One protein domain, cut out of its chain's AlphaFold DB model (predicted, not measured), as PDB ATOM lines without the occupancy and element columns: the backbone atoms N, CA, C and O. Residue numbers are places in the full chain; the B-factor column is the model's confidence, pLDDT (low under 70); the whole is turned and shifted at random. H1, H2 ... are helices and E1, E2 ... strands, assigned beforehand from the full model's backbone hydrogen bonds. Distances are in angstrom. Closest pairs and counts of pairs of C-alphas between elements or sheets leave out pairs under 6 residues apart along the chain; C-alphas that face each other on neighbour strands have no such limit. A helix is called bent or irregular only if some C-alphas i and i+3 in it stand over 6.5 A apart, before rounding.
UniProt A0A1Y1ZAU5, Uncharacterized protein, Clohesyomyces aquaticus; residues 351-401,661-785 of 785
ATOM      1  N   PRO A 351     301.007 192.163 459.427       51.06
ATOM      2  CA  PRO A 351     299.816 191.647 460.075       51.06
ATOM      3  C   PRO A 351     299.925 191.827 461.587       51.06
ATOM      4  O   PRO A 351     301.019 191.895 462.157       51.06
ATOM      5  N   ARG A 352     298.774 191.836 462.271       52.88
ATOM      6  CA  ARG A 352     298.790 191.476 463.694       52.88
ATOM      7  C   ARG A 352     299.502 190.130 463.780       52.88
ATOM      8  O   ARG A 352     299.135 189.237 463.018       52.88
ATOM      9  N   LYS A 353     300.526 190.023 464.640       55.25
ATOM     10  CA  LYS A 353     301.246 188.759 464.852       55.25
ATOM     11  C   LYS A 353     300.192 187.655 464.973       55.25
ATOM     12  O   LYS A 353     299.271 187.862 465.768       55.25
ATOM     13  N   PRO A 354     300.267 186.564 464.191       53.00
ATOM     14  CA  PRO A 354     299.386 185.441 464.445       53.00
ATOM     15  C   PRO A 354     299.616 185.045 465.903       53.00
ATOM     16  O   PRO A 354     300.761 184.844 466.316       53.00
ATOM     17  N   ASP A 355     298.548 184.987 466.697       54.19
ATOM     18  CA  ASP A 355     298.631 184.290 467.973       54.19
ATOM     19  C   ASP A 355     299.134 182.868 467.666       54.19
ATOM     20  O   ASP A 355     298.794 182.313 466.618       54.19
ATOM     21  N   ASN A 356     299.990 182.316 468.534       53.59
ATOM     22  CA  ASN A 356     300.906 181.183 468.273       53.59
ATOM     23  C   ASN A 356     300.257 179.830 467.863       53.59
ATOM     24  O   ASN A 356     300.888 178.783 467.997       53.59
ATOM     25  N   GLN A 357     298.998 179.811 467.426       54.91
ATOM     26  CA  GLN A 357     298.186 178.625 467.185       54.91
ATOM     27  C   GLN A 357     297.544 178.548 465.790       54.91
ATOM     28  O   GLN A 357     296.953 177.512 465.509       54.91
ATOM     29  N   ASP A 358     297.669 179.551 464.901       73.25
ATOM     30  CA  ASP A 358     297.021 179.457 463.574       73.25
ATOM     31  C   ASP A 358     297.791 180.059 462.376       73.25
ATOM     32  O   ASP A 358     297.351 180.976 461.676       73.25
ATOM     33  N   HIS A 359     298.973 179.498 462.099       81.88
ATOM     34  CA  HIS A 359     299.677 179.735 460.829       81.88
ATOM     35  C   HIS A 359     298.897 179.208 459.611       81.88
ATOM     36  O   HIS A 359     299.032 179.767 458.522       81.88
ATOM     37  N   ALA A 360     298.079 178.164 459.790       85.06
ATOM     38  CA  ALA A 360     297.318 177.536 458.716       85.06
ATOM     39  C   ALA A 360     296.235 178.479 458.175       85.06
ATOM     40  O   ALA A 360     296.239 178.778 456.986       85.06
ATOM     41  N   PHE A 361     295.386 179.050 459.033       83.44
ATOM     42  CA  PHE A 361     294.401 180.066 458.648       83.44
ATOM     43  C   PHE A 361     295.046 181.289 457.993       83.44
ATOM     44  O   PHE A 361     294.495 181.860 457.045       83.44
ATOM     45  N   TYR A 362     296.218 181.704 458.478       81.94
ATOM     46  CA  TYR A 362     296.920 182.852 457.916       81.94
ATOM     47  C   TYR A 362     297.451 182.565 456.499       81.94
ATOM     48  O   TYR A 362     297.280 183.388 455.595       81.94
ATOM     49  N   TRP A 363     297.993 181.365 456.272       89.38
ATOM     50  CA  TRP A 363     298.366 180.859 454.949       89.38
ATOM     51  C   TRP A 363     297.154 180.691 454.017       89.38
ATOM     52  O   TRP A 363     297.168 181.204 452.899       89.38
ATOM     53  N   GLU A 364     296.065 180.070 454.481       88.69
ATOM     54  CA  GLU A 364     294.825 179.919 453.705       88.69
ATOM     55  C   GLU A 364     294.238 181.275 453.295       88.69
ATOM     56  O   GLU A 364     293.797 181.449 452.158       88.69
ATOM     57  N   THR A 365     294.268 182.264 454.195       86.25
ATOM     58  CA  THR A 365     293.826 183.639 453.915       86.25
ATOM     59  C   THR A 365     294.678 184.286 452.826       86.25
ATOM     60  O   THR A 365     294.137 184.939 451.932       86.25
ATOM     61  N   PHE A 366     295.997 184.092 452.874       89.06
ATOM     62  CA  PHE A 366     296.921 184.572 451.852       89.06
ATOM     63  C   PHE A 366     296.643 183.913 450.488       89.06
ATOM     64  O   PHE A 366     296.386 184.636 449.525       89.06
ATOM     65  N   ILE A 367     296.562 182.578 450.402       91.00
ATOM     66  CA  ILE A 367     296.228 181.867 449.150       91.00
ATOM     67  C   ILE A 367     294.851 182.285 448.613       91.00
ATOM     68  O   ILE A 367     294.702 182.538 447.415       91.00
ATOM     69  N   THR A 368     293.863 182.485 449.491       89.38
ATOM     70  CA  THR A 368     292.532 182.980 449.097       89.38
ATOM     71  C   THR A 368     292.598 184.362 448.438       89.38
ATOM     72  O   THR A 368     291.843 184.641 447.509       89.38
ATOM     73  N   ARG A 369     293.527 185.233 448.853       88.50
ATOM     74  CA  ARG A 369     293.733 186.559 448.241       88.50
ATOM     75  C   ARG A 369     294.464 186.508 446.895       88.50
ATOM     76  O   ARG A 369     294.330 187.450 446.116       88.50
ATOM     77  N   LEU A 370     295.185 185.427 446.590       91.19
ATOM     78  CA  LEU A 370     295.884 185.253 445.311       91.19
ATOM     79  C   LEU A 370     294.923 184.963 444.145       91.19
ATOM     80  O   LEU A 370     295.114 185.495 443.047       91.19
ATOM     81  N   ALA A 371     293.859 184.193 444.387       89.88
ATOM     82  CA  ALA A 371     292.911 183.786 443.347       89.88
ATOM     83  C   ALA A 371     292.220 184.975 442.629       89.88
ATOM     84  O   ALA A 371     292.290 185.036 441.399       89.88
ATOM     85  N   PRO A 372     291.642 185.987 443.320       89.00
ATOM     86  CA  PRO A 372     291.085 187.183 442.673       89.00
ATOM     87  C   PRO A 372     292.109 188.048 441.926       89.00
ATOM     88  O   PRO A 372     291.734 188.825 441.051       89.00
ATOM     89  N   LEU A 373     293.397 187.940 442.268       89.69
ATOM     90  CA  LEU A 373     294.478 188.645 441.574       89.69
ATOM     91  C   LEU A 373     294.912 187.940 440.281       89.69
ATOM     92  O   LEU A 373     295.667 188.533 439.508       89.69
ATOM     93  N   GLY A 374     294.412 186.724 440.038       91.25
ATOM     94  CA  GLY A 374     294.693 185.905 438.865       91.25
ATOM     95  C   GLY A 374     295.709 184.785 439.099       91.25
ATOM     96  O   GLY A 374     296.138 184.176 438.127       91.25
ATOM     97  N   PHE A 375     296.139 184.519 440.332       93.19
ATOM     98  CA  PHE A 375     297.203 183.547 440.607       93.19
ATOM     99  C   PHE A 375     296.649 182.212 441.122       93.19
ATOM    100  O   PHE A 375     295.731 182.189 441.940       93.19
ATOM    101  N   ILE A 376     297.244 181.105 440.667       93.19
ATOM    102  CA  ILE A 376     297.002 179.741 441.165       93.19
ATOM    103  C   ILE A 376     298.325 179.161 441.643       93.19
ATOM    104  O   ILE A 376     299.338 179.288 440.951       93.19
ATOM    105  N   LEU A 377     298.289 178.487 442.791       94.88
ATOM    106  CA  LEU A 377     299.393 177.712 443.340       94.88
ATOM    107  C   LEU A 377     299.105 176.207 443.158       94.88
ATOM    108  O   LEU A 377     298.306 175.666 443.919       94.88
ATOM    109  N   PRO A 378     299.704 175.535 442.156       94.19
ATOM    110  CA  PRO A 378     299.605 174.086 441.993       94.19
ATOM    111  C   PRO A 378     300.209 173.345 443.188       94.19
ATOM    112  O   PRO A 378     301.309 173.693 443.621       94.19
ATOM    113  N   GLY A 379     299.517 172.311 443.661       91.69
ATOM    114  CA  GLY A 379     299.970 171.416 444.729       91.69
ATOM    115  C   GLY A 379     299.932 169.947 444.311       91.69
ATOM    116  O   GLY A 379     299.322 169.600 443.301       91.69
ATOM    117  N   THR A 380     300.608 169.099 445.083       90.69
ATOM    118  CA  THR A 380     300.519 167.631 444.979       90.69
ATOM    119  C   THR A 380     299.269 167.088 445.676       90.69
ATOM    120  O   THR A 380     298.575 167.822 446.384       90.69
ATOM    121  N   ILE A 381     299.021 165.784 445.531       88.69
ATOM    122  CA  ILE A 381     297.929 165.061 446.196       88.69
ATOM    123  C   ILE A 381     297.891 165.297 447.722       88.69
ATOM    124  O   ILE A 381     296.900 165.800 448.256       88.69
ATOM    125  N   ASP A 382     299.023 165.110 448.410       86.94
ATOM    126  CA  ASP A 382     299.168 165.343 449.860       86.94
ATOM    127  C   ASP A 382     298.874 166.798 450.265       86.94
ATOM    128  O   ASP A 382     298.473 167.099 451.394       86.94
ATOM    129  N   GLN A 383     299.083 167.729 449.332       90.06
ATOM    130  CA  GLN A 383     298.906 169.160 449.536       90.06
ATOM    131  C   GLN A 383     297.474 169.637 449.256       90.06
ATOM    132  O   GLN A 383     297.168 170.764 449.645       90.06
ATOM    133  N   LEU A 384     296.604 168.839 448.625       87.94
ATOM    134  CA  LEU A 384     295.299 169.303 448.127       87.94
ATOM    135  C   LEU A 384     294.092 168.469 448.574       87.94
ATOM    136  O   LEU A 384     293.023 169.047 448.753       87.94
ATOM    137  N   CYS A 385     294.242 167.163 448.830       67.62
ATOM    138  CA  CYS A 385     293.134 166.243 449.139       67.62
ATOM    139  C   CYS A 385     292.371 166.555 450.447       67.62
ATOM    140  O   CYS A 385     292.521 165.896 451.477       67.62
ATOM    141  N   ARG A 386     291.507 167.573 450.398       69.12
ATOM    142  CA  ARG A 386     290.589 168.017 451.451       69.12
ATOM    143  C   ARG A 386     289.171 168.071 450.897       69.12
ATOM    144  O   ARG A 386     288.959 168.612 449.820       69.12
ATOM    145  N   ALA A 387     288.183 167.655 451.685       76.69
ATOM    146  CA  ALA A 387     286.767 167.794 451.317       76.69
ATOM    147  C   ALA A 387     286.277 169.261 451.236       76.69
ATOM    148  O   ALA A 387     285.224 169.532 450.666       76.69
ATOM    149  N   GLN A 388     287.015 170.209 451.824       80.50
ATOM    150  CA  GLN A 388     286.751 171.650 451.761       80.50
ATOM    151  C   GLN A 388     288.062 172.403 451.541       80.50
ATOM    152  O   GLN A 388     289.083 172.058 452.144       80.50
ATOM    153  N   LYS A 389     288.019 173.466 450.735       85.00
ATOM    154  CA  LYS A 389     289.183 174.211 450.237       85.00
ATOM    155  C   LYS A 389     290.209 173.285 449.577       85.00
ATOM    156  O   LYS A 389     291.410 173.475 449.753       85.00
ATOM    157  N   SER A 390     289.727 172.307 448.815       88.69
ATOM    158  CA  SER A 390     290.525 171.312 448.078       88.69
ATOM    159  C   SER A 390     291.608 171.944 447.194       88.69
ATOM    160  O   SER A 390     292.679 171.400 446.974       88.69
ATOM    161  N   TRP A 391     291.353 173.160 446.721       90.12
ATOM    162  CA  TRP A 391     292.250 173.936 445.877       90.12
ATOM    163  C   TRP A 391     293.347 174.717 446.627       90.12
ATOM    164  O   TRP A 391     294.167 175.375 445.983       90.12
ATOM    165  N   ILE A 392     293.361 174.703 447.968       92.00
ATOM    166  CA  ILE A 392     294.346 175.422 448.786       92.00
ATOM    167  C   ILE A 392     295.412 174.452 449.297       92.00
ATOM    168  O   ILE A 392     295.143 173.633 450.173       92.00
ATOM    169  N   VAL A 393     296.646 174.639 448.814       92.75
ATOM    170  CA  VAL A 393     297.856 173.957 449.306       92.75
ATOM    171  C   VAL A 393     297.915 174.000 450.834       92.75
ATOM    172  O   VAL A 393     297.945 175.087 451.419       92.75
ATOM    173  N   GLN A 394     297.948 172.836 451.484       90.31
ATOM    174  CA  GLN A 394     297.956 172.739 452.946       90.31
ATOM    175  C   GLN A 394     299.198 173.408 453.555       90.31
ATOM    176  O   GLN A 394     300.297 173.341 453.005       90.31
ATOM    177  N   TRP A 395     299.049 173.990 454.747       89.50
ATOM    178  CA  TRP A 395     300.199 174.334 455.581       89.50
ATOM    179  C   TRP A 395     300.686 173.069 456.316       89.50
ATOM    180  O   TRP A 395     299.920 172.526 457.114       89.50
ATOM    181  N   PRO A 396     301.920 172.579 456.080       88.81
ATOM    182  CA  PRO A 396     302.408 171.346 456.697       88.81
ATOM    183  C   PRO A 396     302.722 171.546 458.186       88.81
ATOM    184  O   PRO A 396     303.007 172.663 458.619       88.81
ATOM    185  N   GLU A 397     302.764 170.464 458.972       84.81
ATOM    186  CA  GLU A 397     302.998 170.516 460.431       84.81
ATOM    187  C   GLU A 397     304.261 171.310 460.821       84.81
ATOM    188  O   GLU A 397     304.252 172.119 461.747       84.81
ATOM    189  N   ASN A 398     305.350 171.115 460.071       85.12
ATOM    190  CA  ASN A 398     306.629 171.805 460.275       85.12
ATOM    191  C   ASN A 398     306.699 173.205 459.625       85.12
ATOM    192  O   ASN A 398     307.674 173.935 459.850       85.12
ATOM    193  N   GLY A 399     305.682 173.560 458.832       87.81
ATOM    194  CA  GLY A 399     305.552 174.778 458.033       87.81
ATOM    195  C   GLY A 399     306.583 174.942 456.908       87.81
ATOM    196  O   GLY A 399     307.640 174.309 456.899       87.81
ATOM    197  N   PHE A 400     306.293 175.839 455.962       90.00
ATOM    198  CA  PHE A 400     307.236 176.199 454.896       90.00
ATOM    199  C   PHE A 400     308.356 177.095 455.438       90.00
ATOM    200  O   PHE A 400     308.088 178.105 456.088       90.00
ATOM    201  N   LYS A 401     309.617 176.730 455.180       89.31
ATOM    202  CA  LYS A 401     310.815 177.475 455.627       89.31
ATOM    203  C   LYS A 401     311.517 178.208 454.482       89.31
ATOM    204  O   LYS A 401     312.501 178.911 454.720       89.31
ATOM    205  N   THR A 661     306.396 175.208 425.953       64.06
ATOM    206  CA  THR A 661     305.695 176.397 425.446       64.06
ATOM    207  C   THR A 661     304.173 176.206 425.407       64.06
ATOM    208  O   THR A 661     303.457 177.015 424.816       64.06
ATOM    209  N   ILE A 662     303.660 175.128 426.009       80.06
ATOM    210  CA  ILE A 662     302.236 174.808 426.021       80.06
ATOM    211  C   ILE A 662     301.506 175.677 427.033       80.06
ATOM    212  O   ILE A 662     301.842 175.733 428.216       80.06
ATOM    213  N   TRP A 663     300.449 176.317 426.547       87.94
ATOM    214  CA  TRP A 663     299.539 177.097 427.358       87.94
ATOM    215  C   TRP A 663     298.096 176.776 426.984       87.94
ATOM    216  O   TRP A 663     297.698 176.907 425.826       87.94
ATOM    217  N   ASN A 664     297.307 176.381 427.977       90.50
ATOM    218  CA  ASN A 664     295.864 176.244 427.861       90.50
ATOM    219  C   ASN A 664     295.204 177.475 428.477       90.50
ATOM    220  O   ASN A 664     295.401 177.758 429.657       90.50
ATOM    221  N   ASP A 665     294.430 178.215 427.688       90.62
ATOM    222  CA  ASP A 665     293.734 179.397 428.191       90.62
ATOM    223  C   ASP A 665     292.714 179.013 429.271       90.62
ATOM    224  O   ASP A 665     291.962 178.047 429.125       90.62
ATOM    225  N   TYR A 666     292.674 179.800 430.344       93.00
ATOM    226  CA  TYR A 666     291.716 179.665 431.435       93.00
ATOM    227  C   TYR A 666     291.363 181.037 432.014       93.00
ATOM    228  O   TYR A 666     291.972 182.051 431.665       93.00
ATOM    229  N   ARG A 667     290.373 181.070 432.906       91.88
ATOM    230  CA  ARG A 667     290.087 182.194 433.807       91.88
ATOM    231  C   ARG A 667     289.870 181.685 435.218       91.88
ATOM    232  O   ARG A 667     289.452 180.548 435.403       91.88
ATOM    233  N   ILE A 668     290.108 182.552 436.192       92.75
ATOM    234  CA  ILE A 668     289.968 182.281 437.622       92.75
ATOM    235  C   ILE A 668     289.114 183.364 438.292       92.75
ATOM    236  O   ILE A 668     289.164 184.534 437.917       92.75
ATOM    237  N   GLY A 669     288.352 182.968 439.308       90.00
ATOM    238  CA  GLY A 669     287.681 183.861 440.247       90.00
ATOM    239  C   GLY A 669     287.255 183.119 441.514       90.00
ATOM    240  O   GLY A 669     287.451 181.910 441.622       90.00
ATOM    241  N   LEU A 670     286.644 183.840 442.455       90.38
ATOM    242  CA  LEU A 670     286.004 183.273 443.647       90.38
ATOM    243  C   LEU A 670     284.493 183.528 443.616       90.38
ATOM    244  O   LEU A 670     284.030 184.536 443.077       90.38
ATOM    245  N   THR A 671     283.725 182.630 444.225       85.94
ATOM    246  CA  THR A 671     282.286 182.821 444.489       85.94
ATOM    247  C   THR A 671     282.032 183.382 445.891       85.94
ATOM    248  O   THR A 671     282.929 183.445 446.736       85.94
ATOM    249  N   ALA A 672     280.783 183.775 446.158       72.12
ATOM    250  CA  ALA A 672     280.315 184.075 447.506       72.12
ATOM    251  C   ALA A 672     280.370 182.796 448.364       72.12
ATOM    252  O   ALA A 672     279.494 181.942 448.261       72.12
ATOM    253  N   GLY A 673     281.432 182.660 449.162       72.88
ATOM    254  CA  GLY A 673     281.778 181.429 449.885       72.88
ATOM    255  C   GLY A 673     283.261 181.040 449.799       72.88
ATOM    256  O   GLY A 673     283.662 180.088 450.454       72.88
ATOM    257  N   ASN A 674     284.081 181.771 449.031       80.94
ATOM    258  CA  ASN A 674     285.503 181.476 448.785       80.94
ATOM    259  C   ASN A 674     285.769 180.136 448.065       80.94
ATOM    260  O   ASN A 674     286.907 179.679 448.042       80.94
ATOM    261  N   MET A 675     284.762 179.538 447.419       87.75
ATOM    262  CA  MET A 675     284.982 178.426 446.485       87.75
ATOM    263  C   MET A 675     285.631 178.962 445.206       87.75
ATOM    264  O   MET A 675     285.209 180.003 444.675       87.75
ATOM    265  N   LEU A 676     286.642 178.250 444.714       91.31
ATOM    266  CA  LEU A 676     287.388 178.620 443.515       91.31
ATOM    267  C   LEU A 676     286.561 178.327 442.271       91.31
ATOM    268  O   LEU A 676     285.954 177.266 442.167       91.31
ATOM    269  N   THR A 677     286.566 179.227 441.289       93.00
ATOM    270  CA  THR A 677     285.980 178.929 439.978       93.00
ATOM    271  C   THR A 677     286.990 179.095 438.868       93.00
ATOM    272  O   THR A 677     287.568 180.174 438.732       93.00
ATOM    273  N   ILE A 678     287.149 178.045 438.063       93.94
ATOM    274  CA  ILE A 678     288.029 178.021 436.895       93.94
ATOM    275  C   ILE A 678     287.171 177.842 435.639       93.94
ATOM    276  O   ILE A 678     286.434 176.864 435.522       93.94
ATOM    277  N   GLU A 679     287.259 178.778 434.696       94.06
ATOM    278  CA  GLU A 679     286.693 178.622 433.349       94.06
ATOM    279  C   GLU A 679     287.801 178.129 432.419       94.06
ATOM    280  O   GLU A 679     288.741 178.869 432.137       94.06
ATOM    281  N   ALA A 680     287.724 176.877 431.977       94.00
ATOM    282  CA  ALA A 680     288.783 176.216 431.213       94.00
ATOM    283  C   ALA A 680     288.217 175.064 430.371       94.00
ATOM    284  O   ALA A 680     287.039 174.710 430.488       94.00
ATOM    285  N   LYS A 681     289.043 174.457 429.512       93.19
ATOM    286  CA  LYS A 681     288.656 173.211 428.837       93.19
ATOM    287  C   LYS A 681     288.586 172.081 429.869       93.19
ATOM    288  O   LYS A 681     289.565 171.839 430.571       93.19
ATOM    289  N   LYS A 682     287.444 171.395 429.927       92.00
ATOM    290  CA  LYS A 682     287.154 170.279 430.840       92.00
ATOM    291  C   LYS A 682     286.883 169.014 430.033       92.00
ATOM    292  O   LYS A 682     286.183 169.079 429.022       92.00
ATOM    293  N   SER A 683     287.412 167.886 430.484       93.44
ATOM    294  CA  SER A 683     287.056 166.554 429.998       93.44
ATOM    295  C   SER A 683     287.245 165.518 431.114       93.44
ATOM    296  O   SER A 683     287.395 165.890 432.275       93.44
ATOM    297  N   TYR A 684     287.213 164.237 430.761       92.94
ATOM    298  CA  TYR A 684     287.447 163.102 431.647       92.94
ATOM    299  C   TYR A 684     288.658 162.306 431.162       92.94
ATOM    300  O   TYR A 684     288.879 162.212 429.949       92.94
ATOM    301  N   VAL A 685     289.424 161.729 432.082       92.75
ATOM    302  CA  VAL A 685     290.513 160.794 431.772       92.75
ATOM    303  C   VAL A 685     289.921 159.478 431.253       92.75
ATOM    304  O   VAL A 685     288.964 158.957 431.821       92.75
ATOM    305  N   THR A 686     290.455 158.954 430.146       92.25
ATOM    306  CA  THR A 686     289.978 157.713 429.493       92.25
ATOM    307  C   THR A 686     291.090 156.701 429.217       92.25
ATOM    308  O   THR A 686     290.946 155.854 428.334       92.25
ATOM    309  N   GLY A 687     292.240 156.862 429.857       89.69
ATOM    310  CA  GLY A 687     293.382 155.977 429.695       89.69
ATOM    311  C   GLY A 687     294.679 156.676 430.067       89.69
ATOM    312  O   GLY A 687     295.099 157.613 429.372       89.69
ATOM    313  N   VAL A 688     295.332 156.165 431.106       90.69
ATOM    314  CA  VAL A 688     296.675 156.554 431.554       90.69
ATOM    315  C   VAL A 688     297.685 155.470 431.172       90.69
ATOM    316  O   VAL A 688     297.403 154.278 431.254       90.69
ATOM    317  N   SER A 689     298.881 155.876 430.749       89.44
ATOM    318  CA  SER A 689     300.020 154.984 430.532       89.44
ATOM    319  C   SER A 689     301.224 155.490 431.317       89.44
ATOM    320  O   SER A 689     301.783 156.536 430.984       89.44
ATOM    321  N   TRP A 690     301.642 154.718 432.318       86.38
ATOM    322  CA  TRP A 690     302.867 154.942 433.080       86.38
ATOM    323  C   TRP A 690     304.071 154.300 432.371       86.38
ATOM    324  O   TRP A 690     303.994 153.183 431.859       86.38
ATOM    325  N   GLY A 691     305.186 155.026 432.302       81.69
ATOM    326  CA  GLY A 691     306.411 154.616 431.611       81.69
ATOM    327  C   GLY A 691     307.559 155.575 431.927       81.69
ATOM    328  O   GLY A 691     307.572 156.187 432.989       81.69
ATOM    329  N   GLN A 692     308.503 155.769 430.995       74.69
ATOM    330  CA  GLN A 692     309.498 156.855 431.122       74.69
ATOM    331  C   GLN A 692     308.852 158.251 431.131       74.69
ATOM    332  O   GLN A 692     309.436 159.202 431.637       74.69
ATOM    333  N   GLU A 693     307.653 158.360 430.563       84.50
ATOM    334  CA  GLU A 693     306.828 159.560 430.534       84.50
ATOM    335  C   GLU A 693     305.379 159.142 430.813       84.50
ATOM    336  O   GLU A 693     304.970 158.048 430.412       84.50
ATOM    337  N   ILE A 694     304.604 159.992 431.491       88.31
ATOM    338  CA  ILE A 694     303.195 159.718 431.798       88.31
ATOM    339  C   ILE A 694     302.353 160.226 430.630       88.31
ATOM    340  O   ILE A 694     302.407 161.415 430.308       88.31
ATOM    341  N   ILE A 695     301.576 159.349 429.994       90.69
ATOM    342  CA  ILE A 695     300.726 159.702 428.847       90.69
ATOM    343  C   ILE A 695     299.256 159.581 429.241       90.69
ATOM    344  O   ILE A 695     298.813 158.519 429.672       90.69
ATOM    345  N   ILE A 696     298.495 160.659 429.047       92.44
ATOM    346  CA  ILE A 696     297.073 160.764 429.390       92.44
ATOM    347  C   ILE A 696     296.249 160.993 428.122       92.44
ATOM    348  O   ILE A 696     296.564 161.858 427.299       92.44
ATOM    349  N   ASN A 697     295.156 160.243 427.989       92.75
ATOM    350  CA  ASN A 697     294.152 160.415 426.942       92.75
ATOM    351  C   ASN A 697     292.874 161.004 427.552       92.75
ATOM    352  O   ASN A 697     292.408 160.526 428.587       92.75
ATOM    353  N   LEU A 698     292.304 162.025 426.906       92.62
ATOM    354  CA  LEU A 698     291.091 162.699 427.372       92.62
ATOM    355  C   LEU A 698     289.884 162.376 426.488       92.62
ATOM    356  O   LEU A 698     289.980 162.341 425.258       92.62
ATOM    357  N   HIS A 699     288.717 162.228 427.110       88.94
ATOM    358  CA  HIS A 699     287.459 161.989 426.412       88.94
ATOM    359  C   HIS A 699     287.177 163.093 425.374       88.94
ATOM    360  O   HIS A 699     287.320 164.284 425.648       88.94
ATOM    361  N   ASN A 700     286.746 162.709 424.171       82.31
ATOM    362  CA  ASN A 700     286.502 163.616 423.041       82.31
ATOM    363  C   ASN A 700     287.689 164.502 422.588       82.31
ATOM    364  O   ASN A 700     287.488 165.338 421.703       82.31
ATOM    365  N   ASP A 701     288.912 164.302 423.092       84.00
ATOM    366  CA  ASP A 701     290.119 164.908 422.522       84.00
ATOM    367  C   ASP A 701     290.836 163.913 421.588       84.00
ATOM    368  O   ASP A 701     290.792 162.698 421.766       84.00
ATOM    369  N   ALA A 702     291.472 164.435 420.541       80.94
ATOM    370  CA  ALA A 702     292.325 163.677 419.627       80.94
ATOM    371  C   ALA A 702     293.814 163.750 420.015       80.94
ATOM    372  O   ALA A 702     294.650 163.109 419.370       80.94
ATOM    373  N   ASN A 703     294.153 164.572 421.008       88.19
ATOM    374  CA  ASN A 703     295.508 164.763 421.493       88.19
ATOM    375  C   ASN A 703     295.835 163.817 422.657       88.19
ATOM    376  O   ASN A 703     294.974 163.496 423.475       88.19
ATOM    377  N   GLN A 704     297.103 163.429 422.747       89.81
ATOM    378  CA  GLN A 704     297.676 162.728 423.893       89.81
ATOM    379  C   GLN A 704     298.523 163.722 424.690       89.81
ATOM    380  O   GLN A 704     299.316 164.477 424.119       89.81
ATOM    381  N   TYR A 705     298.339 163.741 426.003       92.00
ATOM    382  CA  TYR A 705     298.998 164.675 426.905       92.00
ATOM    383  C   TYR A 705     300.134 163.958 427.618       92.00
ATOM    384  O   TYR A 705     299.893 163.049 428.404       92.00
ATOM    385  N   VAL A 706     301.371 164.370 427.347       90.81
ATOM    386  CA  VAL A 706     302.544 163.896 428.078       90.81
ATOM    387  C   VAL A 706     302.755 164.823 429.263       90.81
ATOM    388  O   VAL A 706     302.970 166.027 429.077       90.81
ATOM    389  N   VAL A 707     302.684 164.278 430.471       90.75
ATOM    390  CA  VAL A 707     302.750 165.044 431.716       90.75
ATOM    391  C   VAL A 707     303.876 164.568 432.629       90.75
ATOM    392  O   VAL A 707     304.397 163.462 432.492       90.75
ATOM    393  N   ALA A 708     304.242 165.428 433.573       89.44
ATOM    394  CA  ALA A 708     305.147 165.134 434.670       89.44
ATOM    395  C   ALA A 708     304.489 165.537 436.001       89.44
ATOM    396  O   ALA A 708     303.784 166.553 436.050       89.44
ATOM    397  N   PRO A 709     304.716 164.782 437.084       88.69
ATOM    398  CA  PRO A 709     304.243 165.154 438.409       88.69
ATOM    399  C   PRO A 709     305.044 166.341 438.962       88.69
ATOM    400  O   PRO A 709     306.136 166.654 438.480       88.69
ATOM    401  N   LEU A 710     304.512 167.019 439.981       86.69
ATOM    402  CA  LEU A 710     305.223 168.136 440.625       86.69
ATOM    403  C   LEU A 710     306.362 167.662 441.549       86.69
ATOM    404  O   LEU A 710     307.293 168.425 441.833       86.69
ATOM    405  N   GLU A 711     306.282 166.419 442.024       82.56
ATOM    406  CA  GLU A 711     307.238 165.756 442.917       82.56
ATOM    407  C   GLU A 711     307.463 164.307 442.456       82.56
ATOM    408  O   GLU A 711     306.737 163.801 441.603       82.56
ATOM    409  N   TYR A 712     308.520 163.661 442.950       80.31
ATOM    410  CA  TYR A 712     308.819 162.272 442.593       80.31
ATOM    411  C   TYR A 712     307.785 161.322 443.214       80.31
ATOM    412  O   TYR A 712     307.455 161.463 444.387       80.31
ATOM    413  N   ILE A 713     307.312 160.352 442.428       78.75
ATOM    414  CA  ILE A 713     306.303 159.357 442.814       78.75
ATOM    415  C   ILE A 713     306.968 157.976 442.807       78.75
ATOM    416  O   ILE A 713     307.620 157.615 441.823       78.75
ATOM    417  N   GLU A 714     306.805 157.198 443.880       78.19
ATOM    418  CA  GLU A 714     307.204 155.785 443.896       78.19
ATOM    419  C   GLU A 714     306.193 154.936 443.108       78.19
ATOM    420  O   GLU A 714     305.002 155.229 443.100       78.19
ATOM    421  N   GLU A 715     306.633 153.847 442.468       81.00
ATOM    422  CA  GLU A 715     305.768 153.019 441.598       81.00
ATOM    423  C   GLU A 715     304.486 152.514 442.283       81.00
ATOM    424  O   GLU A 715     303.463 152.347 441.629       81.00
ATOM    425  N   LYS A 716     304.532 152.312 443.604       83.00
ATOM    426  CA  LYS A 716     303.402 151.849 444.423       83.00
ATOM    427  C   LYS A 716     302.280 152.897 444.582       83.00
ATOM    428  O   LYS A 716     301.157 152.503 444.862       83.00
ATOM    429  N   ASP A 717     302.599 154.187 444.434       83.50
ATOM    430  CA  ASP A 717     301.692 155.320 444.682       83.50
ATOM    431  C   ASP A 717     301.132 155.893 443.357       83.50
ATOM    432  O   ASP A 717     300.519 156.956 443.343       83.50
ATOM    433  N   GLN A 718     301.380 155.236 442.214       85.06
ATOM    434  CA  GLN A 718     300.977 155.724 440.886       85.06
ATOM    435  C   GLN A 718     299.455 155.744 440.691       85.06
ATOM    436  O   GLN A 718     298.925 156.719 440.159       85.06
ATOM    437  N   ASP A 719     298.755 154.706 441.153       82.00
ATOM    438  CA  ASP A 719     297.299 154.565 440.988       82.00
ATOM    439  C   ASP A 719     296.498 155.590 441.816       82.00
ATOM    440  O   ASP A 719     295.340 155.870 441.503       82.00
ATOM    441  N   ASP A 720     297.107 156.204 442.835       83.50
ATOM    442  CA  ASP A 720     296.485 157.279 443.619       83.50
ATOM    443  C   ASP A 720     296.563 158.642 442.899       83.50
ATOM    444  O   ASP A 720     295.796 159.553 443.190       83.50
ATOM    445  N   GLN A 721     297.492 158.814 441.952       85.69
ATOM    446  CA  GLN A 721     297.845 160.132 441.398       85.69
ATOM    447  C   GLN A 721     296.938 160.584 440.254       85.69
ATOM    448  O   GLN A 721     296.849 161.791 440.000       85.69
ATOM    449  N   ILE A 722     296.346 159.625 439.538       89.00
ATOM    450  CA  ILE A 722     295.397 159.815 438.438       89.00
ATOM    451  C   ILE A 722     294.675 158.497 438.139       89.00
ATOM    452  O   ILE A 722     295.315 157.454 438.005       89.00
ATOM    453  N   GLN A 723     293.357 158.555 437.953       87.62
ATOM    454  CA  GLN A 723     292.516 157.399 437.643       87.62
ATOM    455  C   GLN A 723     291.673 157.611 436.376       87.62
ATOM    456  O   GLN A 723     291.373 158.729 435.950       87.62
ATOM    457  N   ASP A 724     291.283 156.505 435.739       87.62
ATOM    458  CA  ASP A 724     290.345 156.537 434.616       87.62
ATOM    459  C   ASP A 724     288.950 156.943 435.116       87.62
ATOM    460  O   ASP A 724     288.345 156.264 435.943       87.62
ATOM    461  N   GLY A 725     288.422 158.043 434.575       88.12
ATOM    462  CA  GLY A 725     287.191 158.686 435.039       88.12
ATOM    463  C   GLY A 725     287.400 160.064 435.675       88.12
ATOM    464  O   GLY A 725     286.445 160.843 435.693       88.12
ATOM    465  N   ASP A 726     288.622 160.403 436.100       91.19
ATOM    466  CA  ASP A 726     288.946 161.697 436.718       91.19
ATOM    467  C   ASP A 726     288.537 162.883 435.843       91.19
ATOM    468  O   ASP A 726     288.686 162.872 434.615       91.19
ATOM    469  N   VAL A 727     288.085 163.964 436.478       93.50
ATOM    470  CA  VAL A 727     287.789 165.224 435.799       93.50
ATOM    471  C   VAL A 727     289.096 165.963 435.513       93.50
ATOM    472  O   VAL A 727     289.701 166.554 436.404       93.50
ATOM    473  N   ALA A 728     289.497 166.001 434.244       94.69
ATOM    474  CA  ALA A 728     290.679 166.718 433.783       94.69
ATOM    475  C   ALA A 728     290.327 168.137 433.309       94.69
ATOM    476  O   ALA A 728     289.540 168.328 432.374       94.69
ATOM    477  N   ILE A 729     290.948 169.148 433.918       95.19
ATOM    478  CA  ILE A 729     290.771 170.566 433.580       95.19
ATOM    479  C   ILE A 729     292.114 171.156 433.138       95.19
ATOM    480  O   ILE A 729     293.080 171.191 433.894       95.19
ATOM    481  N   LEU A 730     292.184 171.634 431.895       94.38
ATOM    482  CA  LEU A 730     293.416 172.146 431.289       94.38
ATOM    483  C   LEU A 730     293.573 173.648 431.571       94.38
ATOM    484  O   LEU A 730     292.891 174.462 430.944       94.38
ATOM    485  N   ALA A 731     294.475 174.021 432.484       93.31
ATOM    486  CA  ALA A 731     294.658 175.396 432.951       93.31
ATOM    487  C   ALA A 731     296.142 175.811 432.961       93.31
ATOM    488  O   ALA A 731     296.928 175.415 433.827       93.31
ATOM    489  N   GLY A 732     296.525 176.642 431.990       91.69
ATOM    490  CA  GLY A 732     297.887 177.131 431.810       91.69
ATOM    491  C   GLY A 732     298.827 176.014 431.368       91.69
ATOM    492  O   GLY A 732     298.565 175.338 430.368       91.69
ATOM    493  N   GLN A 733     299.907 175.823 432.125       91.31
ATOM    494  CA  GLN A 733     300.891 174.749 431.922       91.31
ATOM    495  C   GLN A 733     300.476 173.414 432.576       91.31
ATOM    496  O   GLN A 733     301.225 172.442 432.490       91.31
ATOM    497  N   TYR A 734     299.315 173.346 433.238       94.00
ATOM    498  CA  TYR A 734     298.926 172.202 434.065       94.00
ATOM    499  C   TYR A 734     297.605 171.562 433.630       94.00
ATOM    500  O   TYR A 734     296.692 172.221 433.123       94.00
ATOM    501  N   MET A 735     297.512 170.260 433.879       95.19
ATOM    502  CA  MET A 735     296.273 169.505 433.968       95.19
ATOM    503  C   MET A 735     295.910 169.405 435.451       95.19
ATOM    504  O   MET A 735     296.691 168.887 436.245       95.19
ATOM    505  N   ILE A 736     294.753 169.945 435.816       95.62
ATOM    506  CA  ILE A 736     294.168 169.817 437.150       95.62
ATOM    507  C   ILE A 736     293.291 168.569 437.136       95.62
ATOM    508  O   ILE A 736     292.448 168.442 436.243       95.62
ATOM    509  N   LEU A 737     293.489 167.683 438.105       94.81
ATOM    510  CA  LEU A 737     292.651 166.511 438.333       94.81
ATOM    511  C   LEU A 737     291.678 166.791 439.475       94.81
ATOM    512  O   LEU A 737     291.994 167.529 440.416       94.81
ATOM    513  N   ALA A 738     290.467 166.265 439.337       93.00
ATOM    514  CA  ALA A 738     289.397 166.504 440.281       93.00
ATOM    515  C   ALA A 738     288.340 165.398 440.271       93.00
ATOM    516  O   ALA A 738     288.088 164.756 439.251       93.00
ATOM    517  N   GLU A 739     287.654 165.267 441.396       90.25
ATOM    518  CA  GLU A 739     286.554 164.331 441.618       90.25
ATOM    519  C   GLU A 739     285.242 165.108 441.832       90.25
ATOM    520  O   GLU A 739     285.270 166.224 442.360       90.25
ATOM    521  N   PRO A 740     284.077 164.582 441.416       87.12
ATOM    522  CA  PRO A 740     282.787 165.171 441.762       87.12
ATOM    523  C   PRO A 740     282.476 164.985 443.255       87.12
ATOM    524  O   PRO A 740     282.739 163.930 443.823       87.12
ATOM    525  N   VAL A 741     281.866 165.989 443.887       84.12
ATOM    526  CA  VAL A 741     281.362 165.865 445.266       84.12
ATOM    527  C   VAL A 741     280.164 164.902 445.289       84.12
ATOM    528  O   VAL A 741     279.233 165.061 444.506       84.12
ATOM    529  N   GLU A 742     280.153 163.928 446.206       73.62
ATOM    530  CA  GLU A 742     279.090 162.902 446.304       73.62
ATOM    531  C   GLU A 742     277.721 163.426 446.811       73.62
ATOM    532  O   GLU A 742     276.767 162.658 446.943       73.62
ATOM    533  N   GLU A 743     277.582 164.724 447.104       70.31
ATOM    534  CA  GLU A 743     276.333 165.324 447.596       70.31
ATOM    535  C   GLU A 743     275.336 165.617 446.457       70.31
ATOM    536  O   GLU A 743     275.610 166.406 445.545       70.31
ATOM    537  N   GLU A 744     274.136 165.027 446.549       46.75
ATOM    538  CA  GLU A 744     273.069 165.165 445.549       46.75
ATOM    539  C   GLU A 744     272.730 166.636 445.237       46.75
ATOM    540  O   GLU A 744     272.173 167.366 446.059       46.75
ATOM    541  N   GLY A 745     272.997 167.051 443.995       56.44
ATOM    542  CA  GLY A 745     272.590 168.354 443.462       56.44
ATOM    543  C   GLY A 745     273.659 169.451 443.487       56.44
ATOM    544  O   GLY A 745     273.335 170.591 443.149       56.44
ATOM    545  N   THR A 746     274.914 169.142 443.834       64.62
ATOM    546  CA  THR A 746     276.031 170.096 443.729       64.62
ATOM    547  C   THR A 746     276.924 169.806 442.513       64.62
ATOM    548  O   THR A 746     277.474 168.722 442.379       64.62
ATOM    549  N   ASP A 747     277.146 170.800 441.639       73.44
ATOM    550  CA  ASP A 747     278.161 170.741 440.558       73.44
ATOM    551  C   ASP A 747     279.599 170.980 441.098       73.44
ATOM    552  O   ASP A 747     280.472 171.511 440.401       73.44
ATOM    553  N   GLY A 748     279.829 170.670 442.377       85.56
ATOM    554  CA  GLY A 748     281.094 170.892 443.069       85.56
ATOM    555  C   GLY A 748     282.138 169.842 442.703       85.56
ATOM    556  O   GLY A 748     281.816 168.674 442.489       85.56
ATOM    557  N   LEU A 749     283.400 170.263 442.654       90.75
ATOM    558  CA  LEU A 749     284.551 169.388 442.470       90.75
ATOM    559  C   LEU A 749     285.500 169.466 443.671       90.75
ATOM    560  O   LEU A 749     285.752 170.549 444.202       90.75
ATOM    561  N   ILE A 750     286.082 168.331 444.039       90.44
ATOM    562  CA  ILE A 750     287.230 168.235 444.940       90.44
ATOM    563  C   ILE A 750     288.475 168.185 444.058       90.44
ATOM    564  O   ILE A 750     288.606 167.304 443.214       90.44
ATOM    565  N   MET A 751     289.373 169.153 444.206       92.81
ATOM    566  CA  MET A 751     290.662 169.150 443.513       92.81
ATOM    567  C   MET A 751     291.590 168.106 444.148       92.81
ATOM    568  O   MET A 751     291.898 168.219 445.332       92.81
ATOM    569  N   SER A 752     292.028 167.112 443.374       91.50
ATOM    570  CA  SER A 752     292.881 166.025 443.868       91.50
ATOM    571  C   SER A 752     294.361 166.276 443.576       91.50
ATOM    572  O   SER A 752     295.187 166.146 444.473       91.50
ATOM    573  N   ASN A 753     294.726 166.681 442.353       93.69
ATOM    574  CA  ASN A 753     296.139 166.770 441.953       93.69
ATOM    575  C   ASN A 753     296.401 167.793 440.827       93.69
ATOM    576  O   ASN A 753     295.490 168.209 440.107       93.69
ATOM    577  N   TYR A 754     297.671 168.158 440.626       94.50
ATOM    578  CA  TYR A 754     298.150 168.888 439.446       94.50
ATOM    579  C   TYR A 754     299.269 168.114 438.752       94.50
ATOM    580  O   TYR A 754     300.291 167.798 439.357       94.50
ATOM    581  N   LEU A 755     299.144 167.932 437.440       92.75
ATOM    582  CA  LEU A 755     300.193 167.368 436.592       92.75
ATOM    583  C   LEU A 755     300.661 168.423 435.583       92.75
ATOM    584  O   LEU A 755     299.856 169.085 434.924       92.75
ATOM    585  N   LYS A 756     301.975 168.622 435.459       91.06
ATOM    586  CA  LYS A 756     302.563 169.600 434.536       91.06
ATOM    587  C   LYS A 756     302.601 169.026 433.127       91.06
ATOM    588  O   LYS A 756     303.186 167.971 432.906       91.06
ATOM    589  N   ILE A 757     302.023 169.726 432.157       91.19
ATOM    590  CA  ILE A 757     302.002 169.285 430.762       91.19
ATOM    591  C   ILE A 757     303.375 169.567 430.142       91.19
ATOM    592  O   ILE A 757     303.784 170.718 430.000       91.19
ATOM    593  N   VAL A 758     304.095 168.508 429.777       87.50
ATOM    594  CA  VAL A 758     305.428 168.585 429.165       87.50
ATOM    595  C   VAL A 758     305.294 168.751 427.657       87.50
ATOM    596  O   VAL A 758     305.836 169.703 427.093       87.50
ATOM    597  N   ARG A 759     304.529 167.872 426.997       87.06
ATOM    598  CA  ARG A 759     304.213 167.990 425.567       87.06
ATOM    599  C   ARG A 759     302.805 167.496 425.237       87.06
ATOM    600  O   ARG A 759     302.198 166.752 425.999       87.06
ATOM    601  N   VAL A 760     302.286 167.928 424.090       86.62
ATOM    602  CA  VAL A 760     301.002 167.479 423.537       86.62
ATOM    603  C   VAL A 760     301.274 166.873 422.168       86.62
ATOM    604  O   VAL A 760     301.833 167.535 421.292       86.62
ATOM    605  N   GLU A 761     300.891 165.615 421.991       85.75
ATOM    606  CA  GLU A 761     301.039 164.874 420.742       85.75
ATOM    607  C   GLU A 761     299.685 164.725 420.045       85.75
ATOM    608  O   GLU A 761     298.649 164.588 420.693       85.75
ATOM    609  N   GLN A 762     299.669 164.716 418.711       74.38
ATOM    610  CA  GLN A 762     298.470 164.311 417.976       74.38
ATOM    611  C   GLN A 762     298.400 162.785 417.962       74.38
ATOM    612  O   GLN A 762     299.287 162.139 417.400       74.38
ATOM    613  N   GLY A 763     297.334 162.222 418.535       60.03
ATOM    614  CA  GLY A 763     297.110 160.781 418.557       60.03
ATOM    615  C   GLY A 763     297.054 160.168 417.153       60.03
ATOM    616  O   GLY A 763     296.830 160.847 416.142       60.03
ATOM    617  N   THR A 764     297.255 158.853 417.079       53.00
ATOM    618  CA  THR A 764     297.320 158.080 415.829       53.00
ATOM    619  C   THR A 764     296.153 158.382 414.885       53.00
ATOM    620  O   THR A 764     295.019 157.982 415.124       53.00
ATOM    621  N   LYS A 765     296.466 159.089 413.783       45.19
ATOM    622  CA  LYS A 765     295.609 159.494 412.643       45.19
ATOM    623  C   LYS A 765     294.140 159.042 412.712       45.19
ATOM    624  O   LYS A 765     293.694 158.220 411.907       45.19
ATOM    625  N   ILE A 766     293.362 159.678 413.588       51.44
ATOM    626  CA  ILE A 766     291.902 159.590 413.551       51.44
ATOM    627  C   ILE A 766     291.448 160.067 412.166       51.44
ATOM    628  O   ILE A 766     291.911 161.091 411.656       51.44
ATOM    629  N   SER A 767     290.548 159.318 411.525       48.81
ATOM    630  CA  SER A 767     290.040 159.668 410.198       48.81
ATOM    631  C   SER A 767     289.515 161.109 410.183       48.81
ATOM    632  O   SER A 767     288.739 161.491 411.060       48.81
ATOM    633  N   LYS A 768     289.821 161.895 409.137       52.47
ATOM    634  CA  LYS A 768     289.262 163.257 408.951       52.47
ATOM    635  C   LYS A 768     287.722 163.291 409.011       52.47
ATOM    636  O   LYS A 768     287.131 164.346 409.230       52.47
ATOM    637  N   ARG A 769     287.059 162.141 408.808       48.56
ATOM    638  CA  ARG A 769     285.602 161.962 408.918       48.56
ATOM    639  C   ARG A 769     285.116 161.716 410.359       48.56
ATOM    640  O   ARG A 769     283.965 162.024 410.646       48.56
ATOM    641  N   GLN A 770     285.973 161.191 411.239       52.97
ATOM    642  CA  GLN A 770     285.739 161.073 412.686       52.97
ATOM    643  C   GLN A 770     286.110 162.368 413.418       52.97
ATOM    644  O   GLN A 770     285.290 162.847 414.190       52.97
ATOM    645  N   GLN A 771     287.242 163.013 413.100       53.44
ATOM    646  CA  GLN A 771     287.604 164.319 413.686       53.44
ATOM    647  C   GLN A 771     286.506 165.382 413.484       53.44
ATOM    648  O   GLN A 771     286.207 166.144 414.391       53.44
ATOM    649  N   ARG A 772     285.829 165.393 412.324       53.19
ATOM    650  CA  ARG A 772     284.675 166.279 412.052       53.19
ATOM    651  C   ARG A 772     283.379 165.915 412.797       53.19
ATOM    652  O   ARG A 772     282.383 166.613 412.626       53.19
ATOM    653  N   ARG A 773     283.351 164.805 413.539       55.47
ATOM    654  CA  ARG A 773     282.199 164.325 414.324       55.47
ATOM    655  C   ARG A 773     282.427 164.382 415.835       55.47
ATOM    656  O   ARG A 773     281.457 164.226 416.566       55.47
ATOM    657  N   MET A 774     283.662 164.580 416.292       55.94
ATOM    658  CA  MET A 774     283.948 164.752 417.717       55.94
ATOM    659  C   MET A 774     283.524 166.168 418.140       55.94
ATOM    660  O   MET A 774     283.837 167.126 417.424       55.94
ATOM    661  N   PRO A 775     282.782 166.328 419.249       57.12
ATOM    662  CA  PRO A 775     282.469 167.647 419.779       57.12
ATOM    663  C   PRO A 775     283.764 168.312 420.258       57.12
ATOM    664  O   PRO A 775     284.562 167.699 420.960       57.12
ATOM    665  N   VAL A 776     283.978 169.568 419.872       61.88
ATOM    666  CA  VAL A 776     285.146 170.344 420.313       61.88
ATOM    667  C   VAL A 776     285.034 170.591 421.819       61.88
ATOM    668  O   VAL A 776     283.987 171.053 422.268       61.88
ATOM    669  N   MET A 777     286.104 170.343 422.589       69.00
ATOM    670  CA  MET A 777     286.173 170.739 424.002       69.00
ATOM    671  C   MET A 777     285.957 172.251 424.136       69.00
ATOM    672  O   MET A 777     286.837 173.053 423.811       69.00
ATOM    673  N   THR A 778     284.775 172.641 424.609       74.19
ATOM    674  CA  THR A 778     284.447 174.029 424.935       74.19
ATOM    675  C   THR A 778     285.005 174.402 426.304       74.19
ATOM    676  O   THR A 778     285.211 173.545 427.164       74.19
ATOM    677  N   MET A 779     285.220 175.699 426.533       84.75
ATOM    678  CA  MET A 779     285.418 176.176 427.897       84.75
ATOM    679  C   MET A 779     284.152 175.916 428.714       84.75
ATOM    680  O   MET A 779     283.038 176.149 428.242       84.75
ATOM    681  N   SER A 780     284.334 175.438 429.937       87.12
ATOM    682  CA  SER A 780     283.276 175.234 430.920       87.12
ATOM    683  C   SER A 780     283.731 175.787 432.264       87.12
ATOM    684  O   SER A 780     284.929 175.819 432.557       87.12
ATOM    685  N   ARG A 781     282.775 176.240 433.075       89.44
ATOM    686  CA  ARG A 781     283.047 176.720 434.426       89.44
ATOM    687  C   ARG A 781     283.019 175.542 435.391       89.44
ATOM    688  O   ARG A 781     282.010 174.855 435.488       89.44
ATOM    689  N   SER A 782     284.119 175.341 436.100       90.75
ATOM    690  CA  SER A 782     284.248 174.379 437.195       90.75
ATOM    691  C   SER A 782     284.288 175.131 438.523       90.75
ATOM    692  O   SER A 782     284.859 176.223 438.582       90.75
ATOM    693  N   VAL A 783     283.670 174.574 439.563       89.62
ATOM    694  CA  VAL A 783     283.625 175.141 440.919       89.62
ATOM    695  C   VAL A 783     284.274 174.142 441.868       89.62
ATOM    696  O   VAL A 783     283.855 172.990 441.896       89.62
ATOM    697  N   PHE A 784     285.280 174.573 442.625       89.00
ATOM    698  CA  PHE A 784     285.978 173.737 443.598       89.00
ATOM    699  C   PHE A 784     285.638 174.160 445.020       89.00
ATOM    700  O   PHE A 784     285.793 175.340 445.363       89.00
ATOM    701  N   VAL A 785     285.191 173.190 445.817       82.56
ATOM    702  CA  VAL A 785     284.856 173.361 447.240       82.56
ATOM    703  C   VAL A 785     286.089 173.469 448.121       82.56
ATOM    704  O   VAL A 785     287.134 172.840 447.826       82.56
TER     705      VAL A 785
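This is residues 351 to 401 and 661 to 785 of the 785 residues of an uncharacterized protein of Clohesyomyces aquaticus (UniProt A0A1Y1ZAU5). Look for a small barrel, in which E2, E3, E4, E7, E6 and E5 follow one another round a ring, the long strands E2 and E7 each bend sharply, and E8 bridges E2 and E7. H1 packs on E1 and E2 toward one end of the longest axis, and H4, on a low-confidence excursion, lies far out at the other. The 176 printed residues hold, in order, H1, H2, E1, E2, E3, E4, H3, E5, E6, E7, H4 and E8, a mixed class. The branched sheet is antiparallel but for E7 and E8, which are parallel. The whole is compact, with a radius of gyration of the C-alphas of 17.5 A, yet elongated, spanning 64 by 37 by 35 A.

Find C-alpha 359 at (299.677, 179.735, 460.829); from there H1 runs 21.8 A to residue 373. H2 is residues 381 to 384. After the cut come E1, residues 667 to 670, and E2, residues 676 to 689, 29.8 A long, which bends by 87 degrees at residue 679. E3 is residues 694 to 698, E4 703 to 709 and H3 715 to 721, irregular, with C-alphas 716 and 719 7.5 A apart. E5 is residues 727 to 731 and E6 734 to 740. E7, residues 748 to 762, spans 31.2 A and bends by 89 degrees at residue 758. H4 is residues 768 to 771; E8, residues 779 to 784, ends at C-alpha 784 (285.978, 173.737, 443.598).

Start at E2: E1 and E5 lie on one side of it, E3 and E8 on the other. E1 to E4 form a meander, each strand the antiparallel neighbour of the one before; E5, E6, E7 form another. Look for N 667 and O 679 at 2.8 A between E1 and E2, N 683 and O 728 at 2.9 A between E2 and E5, and N 706 and O 759 at 2.9 A between E4 and E7. E7, H4 and E8 make a strand-helix-strand unit, two parallel strands joined through a helix, with a right-handed crossover; N 749 and O 783 are 2.9 A apart. H1 is on the sheet, its closest C-alphas to E1 being Pro 372 and Gly 669, 5.3 A. H2 stands at the sheet's level; its closest C-alphas to E7 are Ile 381 and Asn 753, 4.9 A. H3 only grazes the sheet with residues 719 to 721, and H4 is not on it. H1 has 8 of 11 O i to N i+4 pairs within hydrogen-bond range, H3 0 of 3 but 1 of 4 O i to N i+3 pairs; H2 and H4 are too short for an O i to N i+4 pair.

The C-alphas of Asp 355 and Arg 769, 64.5 A, are the farthest apart. Residues 402 to 660 are not printed, and C-alphas 401 and 661 are 30.6 A apart across that cut. Of the links printed whole, none is long. Mean pLDDT of the printed part is 82.8, with residues 351 to 357 and 763 to 777 among those under 70.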